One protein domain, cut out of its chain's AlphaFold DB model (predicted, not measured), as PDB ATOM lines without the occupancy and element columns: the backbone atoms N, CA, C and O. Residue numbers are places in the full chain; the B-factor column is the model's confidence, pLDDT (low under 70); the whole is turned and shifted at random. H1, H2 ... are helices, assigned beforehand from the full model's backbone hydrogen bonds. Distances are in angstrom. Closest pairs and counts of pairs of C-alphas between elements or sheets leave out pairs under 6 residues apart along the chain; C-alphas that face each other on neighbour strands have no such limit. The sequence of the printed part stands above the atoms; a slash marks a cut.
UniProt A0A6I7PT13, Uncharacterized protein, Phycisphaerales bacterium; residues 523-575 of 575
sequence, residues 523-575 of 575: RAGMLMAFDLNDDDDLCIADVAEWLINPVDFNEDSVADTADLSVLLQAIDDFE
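Overview. This is residues 523 to 575 of the 575 residues of an uncharacterized protein of Phycisphaerales bacterium (UniProt A0A6I7PT13). Three helices stand side by side in a small, loosely closed bundle: H1 and H2 run the same way, and H3, the longest, runs back opposite to both and touches each of them. Their centres make a triangle whose widest side is between H1 and H2; the link of residues 531 to 539 loops from H1 to H2, while residues 549 to 560 form a wide loop at one end of the bundle. The printed part has 53 residues, with three named helices in the order H1, H2, H3 and no named strand, and its class is all helix. It is compact, with a radius of gyration of the C-alphas of 10.0 A, and the C-alphas span 26 by 19 by 15 A along their three main axes.

Arrangement. H1, residues 523 to 530, touches H3, residues 561 to 574, and their closest C-alphas, those of Phe 530 and Leu 567, are 6.4 A apart. These two helices run opposite ways at a shallow tilt of 22 degrees. H2, residues 540 to 548, is close to H1 but not clearly touching it, and their closest C-alphas, those of Phe 530 and Asp 542, are 7.0 A apart. H1 and H2 run the same way at a shallow tilt of 27 degrees, with their centres 14.9 A apart. H2 and H3 form a helical hairpin: they touch and run opposite ways at a shallow tilt of 21 degrees. The closest C-alphas of H2 and H3 are those of Val 543 and Leu 567, 7.2 A apart. In H1, H2 and H3, every backbone O i to N i+4 pair is within hydrogen-bond range.

Along the chain. H1 begins at Arg 523, with its C-alpha at (39.287, 25.587, 130.245), and ends at Phe 530, 10.3 A away from C-alpha to C-alpha. H2 runs from Ile 540, with its C-alpha at (43.035, 9.952, 128.322), to Ile 548 and measures 13.2 A from first to last C-alpha. H3 runs from Thr 561 to Phe 574, with C-alpha 574 at (43.810, 20.464, 132.414), and measures 19.8 A from first to last C-alpha.

Size, cuts and confidence. The two C-alphas farthest apart are those of Ser 557 and Glu 575, at 28.3 A. The printed part has no cut, and Glu 575 is the chain's last residue. The link from H1 to H2, 9 residues, is short, and the link from H2 to H3, 12 residues, is long. The mean pLDDT of the printed part is 86.3, and residues 523 to 528, which belong to H1, are under 70.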
ATOM      1  N   ARG A 523      39.693  26.998 130.230       56.72
ATOM      2  CA  ARG A 523      39.287  25.587 130.245       56.72
ATOM      3  C   ARG A 523      38.240  25.230 129.177       56.72
ATOM      4  O   ARG A 523      38.243  24.106 128.695       56.72
ATOM      5  N   ALA A 524      37.362  26.161 128.798       59.59
ATOM      6  CA  ALA A 524      36.334  25.910 127.788       59.59
ATOM      7  C   ALA A 524      36.901  25.886 126.359       59.59
ATOM      8  O   ALA A 524      36.414  25.116 125.540       59.59
ATOM      9  N   GLY A 525      37.929  26.690 126.064       62.12
ATOM     10  CA  GLY A 525      38.616  26.647 124.769       62.12
ATOM     11  C   GLY A 525      39.448  25.376 124.613       62.12
ATOM     12  O   GLY A 525      39.396  24.733 123.569       62.12
ATOM     13  N   MET A 526      40.112  24.945 125.693       65.31
ATOM     14  CA  MET A 526      40.787  23.644 125.735       65.31
ATOM     15  C   MET A 526      39.822  22.474 125.540       65.31
ATOM     16  O   MET A 526      40.127  21.592 124.749       65.31
ATOM     17  N   LEU A 527      38.659  22.483 126.203       68.62
ATOM     18  CA  LEU A 527      37.625  21.470 125.968       68.62
ATOM     19  C   LEU A 527      37.201  21.477 124.500       68.62
ATOM     20  O   LEU A 527      37.352  20.479 123.825       68.62
ATOM     21  N   MET A 528      36.810  22.617 123.935       69.31
ATOM     22  CA  MET A 528      36.365  22.660 122.533       69.31
ATOM     23  C   MET A 528      37.409  22.207 121.503       69.31
ATOM     24  O   MET A 528      37.031  21.773 120.417       69.31
ATOM     25  N   ALA A 529      38.701  22.375 121.793       75.88
ATOM     26  CA  ALA A 529      39.772  22.011 120.872       75.88
ATOM     27  C   ALA A 529      40.262  20.570 121.059       75.88
ATOM     28  O   ALA A 529      40.609  19.924 120.074       75.88
ATOM     29  N   PHE A 530      40.320  20.083 122.300       85.44
ATOM     30  CA  PHE A 530      41.008  18.839 122.646       85.44
ATOM     31  C   PHE A 530      40.095  17.742 123.212       85.44
ATOM     32  O   PHE A 530      40.549  16.603 123.281       85.44
ATOM     33  N   ASP A 531      38.849  18.057 123.583       88.75
ATOM     34  CA  ASP A 531      37.804  17.067 123.876       88.75
ATOM     35  C   ASP A 531      37.347  16.454 122.548       88.75
ATOM     36  O   ASP A 531      36.455  16.948 121.858       88.75
ATOM     37  N   LEU A 532      38.067  15.427 122.115       90.50
ATOM     38  CA  LEU A 532      37.838  14.779 120.832       90.50
ATOM     39  C   LEU A 532      36.659  13.813 120.902       90.50
ATOM     40  O   LEU A 532      36.092  13.475 119.859       90.50
ATOM     41  N   ASN A 533      36.317  13.339 122.102       90.81
ATOM     42  CA  ASN A 533      35.246  12.374 122.305       90.81
ATOM     43  C   ASN A 533      33.887  13.022 122.676       90.81
ATOM     44  O   ASN A 533      32.902  12.283 122.809       90.81
ATOM     45  N   ASP A 534      33.834  14.358 122.753       88.12
ATOM     46  CA  ASP A 534      32.678  15.195 123.101       88.12
ATOM     47  C   ASP A 534      32.039  14.797 124.456       88.12
ATOM     48  O   ASP A 534      30.804  14.732 124.576       88.12
ATOM     49  N   ASP A 535      32.844  14.458 125.471       89.81
ATOM     50  CA  ASP A 535      32.356  14.057 126.803       89.81
ATOM     51  C   ASP A 535      32.399  15.157 127.884       89.81
ATOM     52  O   ASP A 535      31.980  14.919 129.025       89.81
ATOM     53  N   ASP A 536      32.764  16.379 127.488       85.06
ATOM     54  CA  ASP A 536      32.972  17.577 128.305       85.06
ATOM     55  C   ASP A 536      34.138  17.448 129.322       85.06
ATOM     56  O   ASP A 536      34.205  18.234 130.281       85.06
ATOM     57  N   ASP A 537      35.063  16.493 129.147       87.56
ATOM     58  CA  ASP A 537      36.239  16.282 130.003       87.56
ATOM     59  C   ASP A 537      37.513  16.009 129.181       87.56
ATOM     60  O   ASP A 537      37.581  15.061 128.411       87.56
ATOM     61  N   LEU A 538      38.575  16.798 129.386       88.44
ATOM     62  CA  LEU A 538      39.838  16.565 128.685       88.44
ATOM     63  C   LEU A 538      40.658  15.502 129.426       88.44
ATOM     64  O   LEU A 538      41.249  15.773 130.473       88.44
ATOM     65  N   CYS A 539      40.682  14.282 128.897       94.06
ATOM     66  CA  CYS A 539      41.249  13.123 129.570       94.06
ATOM     67  C   CYS A 539      41.915  12.123 128.605       94.06
ATOM     68  O   CYS A 539      42.016  12.296 127.394       94.06
ATOM     69  N   ILE A 540      42.390  10.995 129.139       95.75
ATOM     70  CA  ILE A 540      43.035   9.952 128.322       95.75
ATOM     71  C   ILE A 540      42.100   9.336 127.262       95.75
ATOM     72  O   ILE A 540      42.570   8.662 126.341       95.75
ATOM     73  N   ALA A 541      40.783   9.513 127.392       95.38
ATOM     74  CA  ALA A 541      39.831   9.049 126.393       95.38
ATOM     75  C   ALA A 541      39.958   9.840 125.077       95.38
ATOM     76  O   ALA A 541      39.809   9.234 124.015       95.38
ATOM     77  N   ASP A 542      40.375  11.106 125.125       95.44
ATOM     78  CA  ASP A 542      40.660  11.917 123.935       95.44
ATOM     79  C   ASP A 542      41.872  11.407 123.168       95.44
ATOM     80  O   ASP A 542      41.879  11.379 121.941       95.44
ATOM     81  N   VAL A 543      42.882  10.887 123.870       96.50
ATOM     82  CA  VAL A 543      44.021  10.215 123.223       96.50
ATOM     83  C   VAL A 543      43.560   8.979 122.456       96.50
ATOM     84  O   VAL A 543      44.064   8.697 121.366       96.50
ATOM     85  N   ALA A 544      42.612   8.220 123.010       96.62
ATOM     86  CA  ALA A 544      42.062   7.063 122.317       96.62
ATOM     87  C   ALA A 544      41.292   7.482 121.057       96.62
ATOM     88  O   ALA A 544      41.421   6.810 120.032       96.62
ATOM     89  N   GLU A 545      40.550   8.590 121.117       97.06
ATOM     90  CA  GLU A 545      39.836   9.134 119.965       97.06
ATOM     91  C   GLU A 545      40.798   9.687 118.905       97.06
ATOM     92  O   GLU A 545      40.669   9.336 117.734       97.06
ATOM     93  N   TRP A 546      41.850  10.413 119.298       97.06
ATOM     94  CA  TRP A 546      42.895  10.882 118.381       97.06
ATOM     95  C   TRP A 546      43.571   9.726 117.632       97.06
ATOM     96  O   TRP A 546      43.835   9.813 116.437       97.06
ATOM     97  N   LEU A 547      43.820   8.591 118.294       96.62
ATOM     98  CA  LEU A 547      44.394   7.407 117.637       96.62
ATOM     99  C   LEU A 547      43.464   6.791 116.574       96.62
ATOM    100  O   LEU A 547      43.942   6.059 115.701       96.62
ATOM    101  N   ILE A 548      42.156   7.048 116.652       97.25
ATOM    102  CA  ILE A 548      41.156   6.614 115.667       97.25
ATOM    103  C   ILE A 548      41.011   7.671 114.566       97.25
ATOM    104  O   ILE A 548      41.026   7.322 113.383       97.25
ATOM    105  N   ASN A 549      40.907   8.940 114.960       94.75
ATOM    106  CA  ASN A 549      40.692  10.101 114.107       94.75
ATOM    107  C   ASN A 549      41.746  11.188 114.412       94.75
ATOM    108  O   ASN A 549      41.443  12.143 115.126       94.75
ATOM    109  N   PRO A 550      42.981  11.064 113.883       94.56
ATOM    110  CA  PRO A 550      44.051  12.009 114.187       94.56
ATOM    111  C   PRO A 550      43.711  13.433 113.742       94.56
ATOM    112  O   PRO A 550      43.307  13.650 112.595       94.56
ATOM    113  N   VAL A 551      43.922  14.387 114.646       90.44
ATOM    114  CA  VAL A 551      43.784  15.830 114.414       90.44
ATOM    115  C   VAL A 551      45.173  16.464 114.377       90.44
ATOM    116  O   VAL A 551      46.016  16.157 115.216       90.44
ATOM    117  N   ASP A 552      45.402  17.316 113.384       88.50
ATOM    118  CA  ASP A 552      46.605  18.143 113.247       88.50
ATOM    119  C   ASP A 552      46.430  19.386 114.137       88.50
ATOM    120  O   ASP A 552      45.658  20.286 113.804       88.50
ATOM    121  N   PHE A 553      47.057  19.368 115.314       81.81
ATOM    122  CA  PHE A 553      46.965  20.409 116.341       81.81
ATOM    123  C   PHE A 553      48.047  21.481 116.193       81.81
ATOM    124  O   PHE A 553      47.865  22.593 116.688       81.81
ATOM    125  N   ASN A 554      49.185  21.161 115.570       76.25
ATOM    126  CA  ASN A 554      50.292  22.098 115.378       76.25
ATOM    127  C   ASN A 554      50.237  22.838 114.020       76.25
ATOM    128  O   ASN A 554      51.071  23.712 113.771       76.25
ATOM    129  N   GLU A 555      49.250  22.506 113.180       78.38
ATOM    130  CA  GLU A 555      48.982  23.066 111.853       78.38
ATOM    131  C   GLU A 555      50.128  22.878 110.838       78.38
ATOM    132  O   GLU A 555      50.255  23.635 109.866       78.38
ATOM    133  N   ASP A 556      50.969  21.856 111.007       80.44
ATOM    134  CA  ASP A 556      52.061  21.553 110.076       80.44
ATOM    135  C   ASP A 556      51.610  20.780 108.817       80.44
ATOM    136  O   ASP A 556      52.412  20.499 107.915       80.44
ATOM    137  N   SER A 557      50.294  20.559 108.690       88.81
ATOM    138  CA  SER A 557      49.592  19.814 107.638       88.81
ATOM    139  C   SER A 557      49.684  18.288 107.749       88.81
ATOM    140  O   SER A 557      49.247  17.596 106.814       88.81
ATOM    141  N   VAL A 558      50.247  17.738 108.830       93.56
ATOM    142  CA  VAL A 558      50.361  16.296 109.060       93.56
ATOM    143  C   VAL A 558      50.022  15.948 110.508       93.56
ATOM    144  O   VAL A 558      50.838  16.125 111.391       93.56
ATOM    145  N   ALA A 559      48.882  15.285 110.729       94.56
ATOM    146  CA  ALA A 559      48.566  14.712 112.038       94.56
ATOM    147  C   ALA A 559      49.535  13.562 112.394       94.56
ATOM    148  O   ALA A 559      49.416  12.445 111.868       94.56
ATOM    149  N   ASP A 560      50.501  13.827 113.270       95.50
ATOM    150  CA  ASP A 560      51.541  12.895 113.690       95.50
ATOM    151  C   ASP A 560      51.817  12.913 115.210       95.50
ATOM    152  O   ASP A 560      51.003  13.325 116.036       95.50
ATOM    153  N   THR A 561      52.941  12.330 115.631       94.94
ATOM    154  CA  THR A 561      53.291  12.233 117.055       94.94
ATOM    155  C   THR A 561      53.530  13.582 117.737       94.94
ATOM    156  O   THR A 561      53.471  13.634 118.966       94.94
ATOM    157  N   ALA A 562      53.823  14.645 116.987       89.44
ATOM    158  CA  ALA A 562      53.933  15.994 117.519       89.44
ATOM    159  C   ALA A 562      52.561  16.497 117.993       89.44
ATOM    160  O   ALA A 562      52.467  16.974 119.121       89.44
ATOM    161  N   ASP A 563      51.495  16.283 117.220       90.19
ATOM    162  CA  ASP A 563      50.126  16.655 117.607       90.19
ATOM    163  C   ASP A 563      49.634  15.866 118.810       90.19
ATOM    164  O   ASP A 563      49.064  16.426 119.745       90.19
ATOM    165  N   LEU A 564      49.930  14.564 118.842       93.94
ATOM    166  CA  LEU A 564      49.618  13.745 120.008       93.94
ATOM    167  C   LEU A 564      50.330  14.264 121.269       93.94
ATOM    168  O   LEU A 564      49.776  14.190 122.364       93.94
ATOM    169  N   SER A 565      51.545  14.804 121.135       90.56
ATOM    170  CA  SER A 565      52.240  15.445 122.252       90.56
ATOM    171  C   SER A 565      51.548  16.732 122.701       90.56
ATOM    172  O   SER A 565      51.537  16.997 123.901       90.56
ATOM    173  N   VAL A 566      50.978  17.516 121.777       85.44
ATOM    174  CA  VAL A 566      50.187  18.714 122.109       85.44
ATOM    175  C   VAL A 566      48.928  18.318 122.882       85.44
ATOM    176  O   VAL A 566      48.668  18.891 123.934       85.44
ATOM    177  N   LEU A 567      48.204  17.287 122.431       89.62
ATOM    178  CA  LEU A 567      47.030  16.761 123.136       89.62
ATOM    179  C   LEU A 567      47.372  16.264 124.547       89.62
ATOM    180  O   LEU A 567      46.673  16.574 125.505       89.62
ATOM    181  N   LEU A 568      48.464  15.509 124.690       92.69
ATOM    182  CA  LEU A 568      48.912  15.021 125.996       92.69
ATOM    183  C   LEU A 568      49.299  16.159 126.943       92.69
ATOM    184  O   LEU A 568      48.997  16.073 128.130       92.69
ATOM    185  N   GLN A 569      49.941  17.212 126.429       85.81
ATOM    186  CA  GLN A 569      50.238  18.402 127.222       85.81
ATOM    187  C   GLN A 569      48.950  19.115 127.641       85.81
ATOM    188  O   GLN A 569      48.830  19.503 128.793       85.81
ATOM    189  N   ALA A 570      47.965  19.228 126.743       81.31
ATOM    190  CA  ALA A 570      46.680  19.835 127.064       81.31
ATOM    191  C   ALA A 570      45.940  19.063 128.174       81.31
ATOM    192  O   ALA A 570      45.380  19.691 129.066       81.31
ATOM    193  N   ILE A 571      45.978  17.724 128.166       88.56
ATOM    194  CA  ILE A 571      45.422  16.894 129.250       88.56
ATOM    195  C   ILE A 571      46.159  17.150 130.575       88.56
ATOM    196  O   ILE A 571      45.510  17.353 131.596       88.56
ATOM    197  N   ASP A 572      47.496  17.179 130.563       86.62
ATOM    198  CA  ASP A 572      48.312  17.444 131.764       86.62
ATOM    199  C   ASP A 572      48.074  18.854 132.330       86.62
ATOM    200  O   ASP A 572      48.017  19.032 133.541       86.62
ATOM    201  N   ASP A 573      47.878  19.852 131.462       76.25
ATOM    202  CA  ASP A 573      47.566  21.231 131.858       76.25
ATOM    203  C   ASP A 573      46.118  21.389 132.371       76.25
ATOM    204  O   ASP A 573      45.795  22.377 133.041       76.25
ATOM    205  N   PHE A 574      45.226  20.449 132.033       79.06
ATOM    206  CA  PHE A 574      43.810  20.464 132.414       79.06
ATOM    207  C   PHE A 574      43.522  19.799 133.766       79.06
ATOM    208  O   PHE A 574      42.584  20.225 134.456       79.06
ATOM    209  N   GLU A 575      44.288  18.761 134.119       80.19
ATOM    210  CA  GLU A 575      44.241  18.059 135.416       80.19
ATOM    211  C   GLU A 575      44.866  18.883 136.558       80.19
ATOM    212  O   GLU A 575      44.251  18.910 137.658       80.19
TER     213      GLU A 575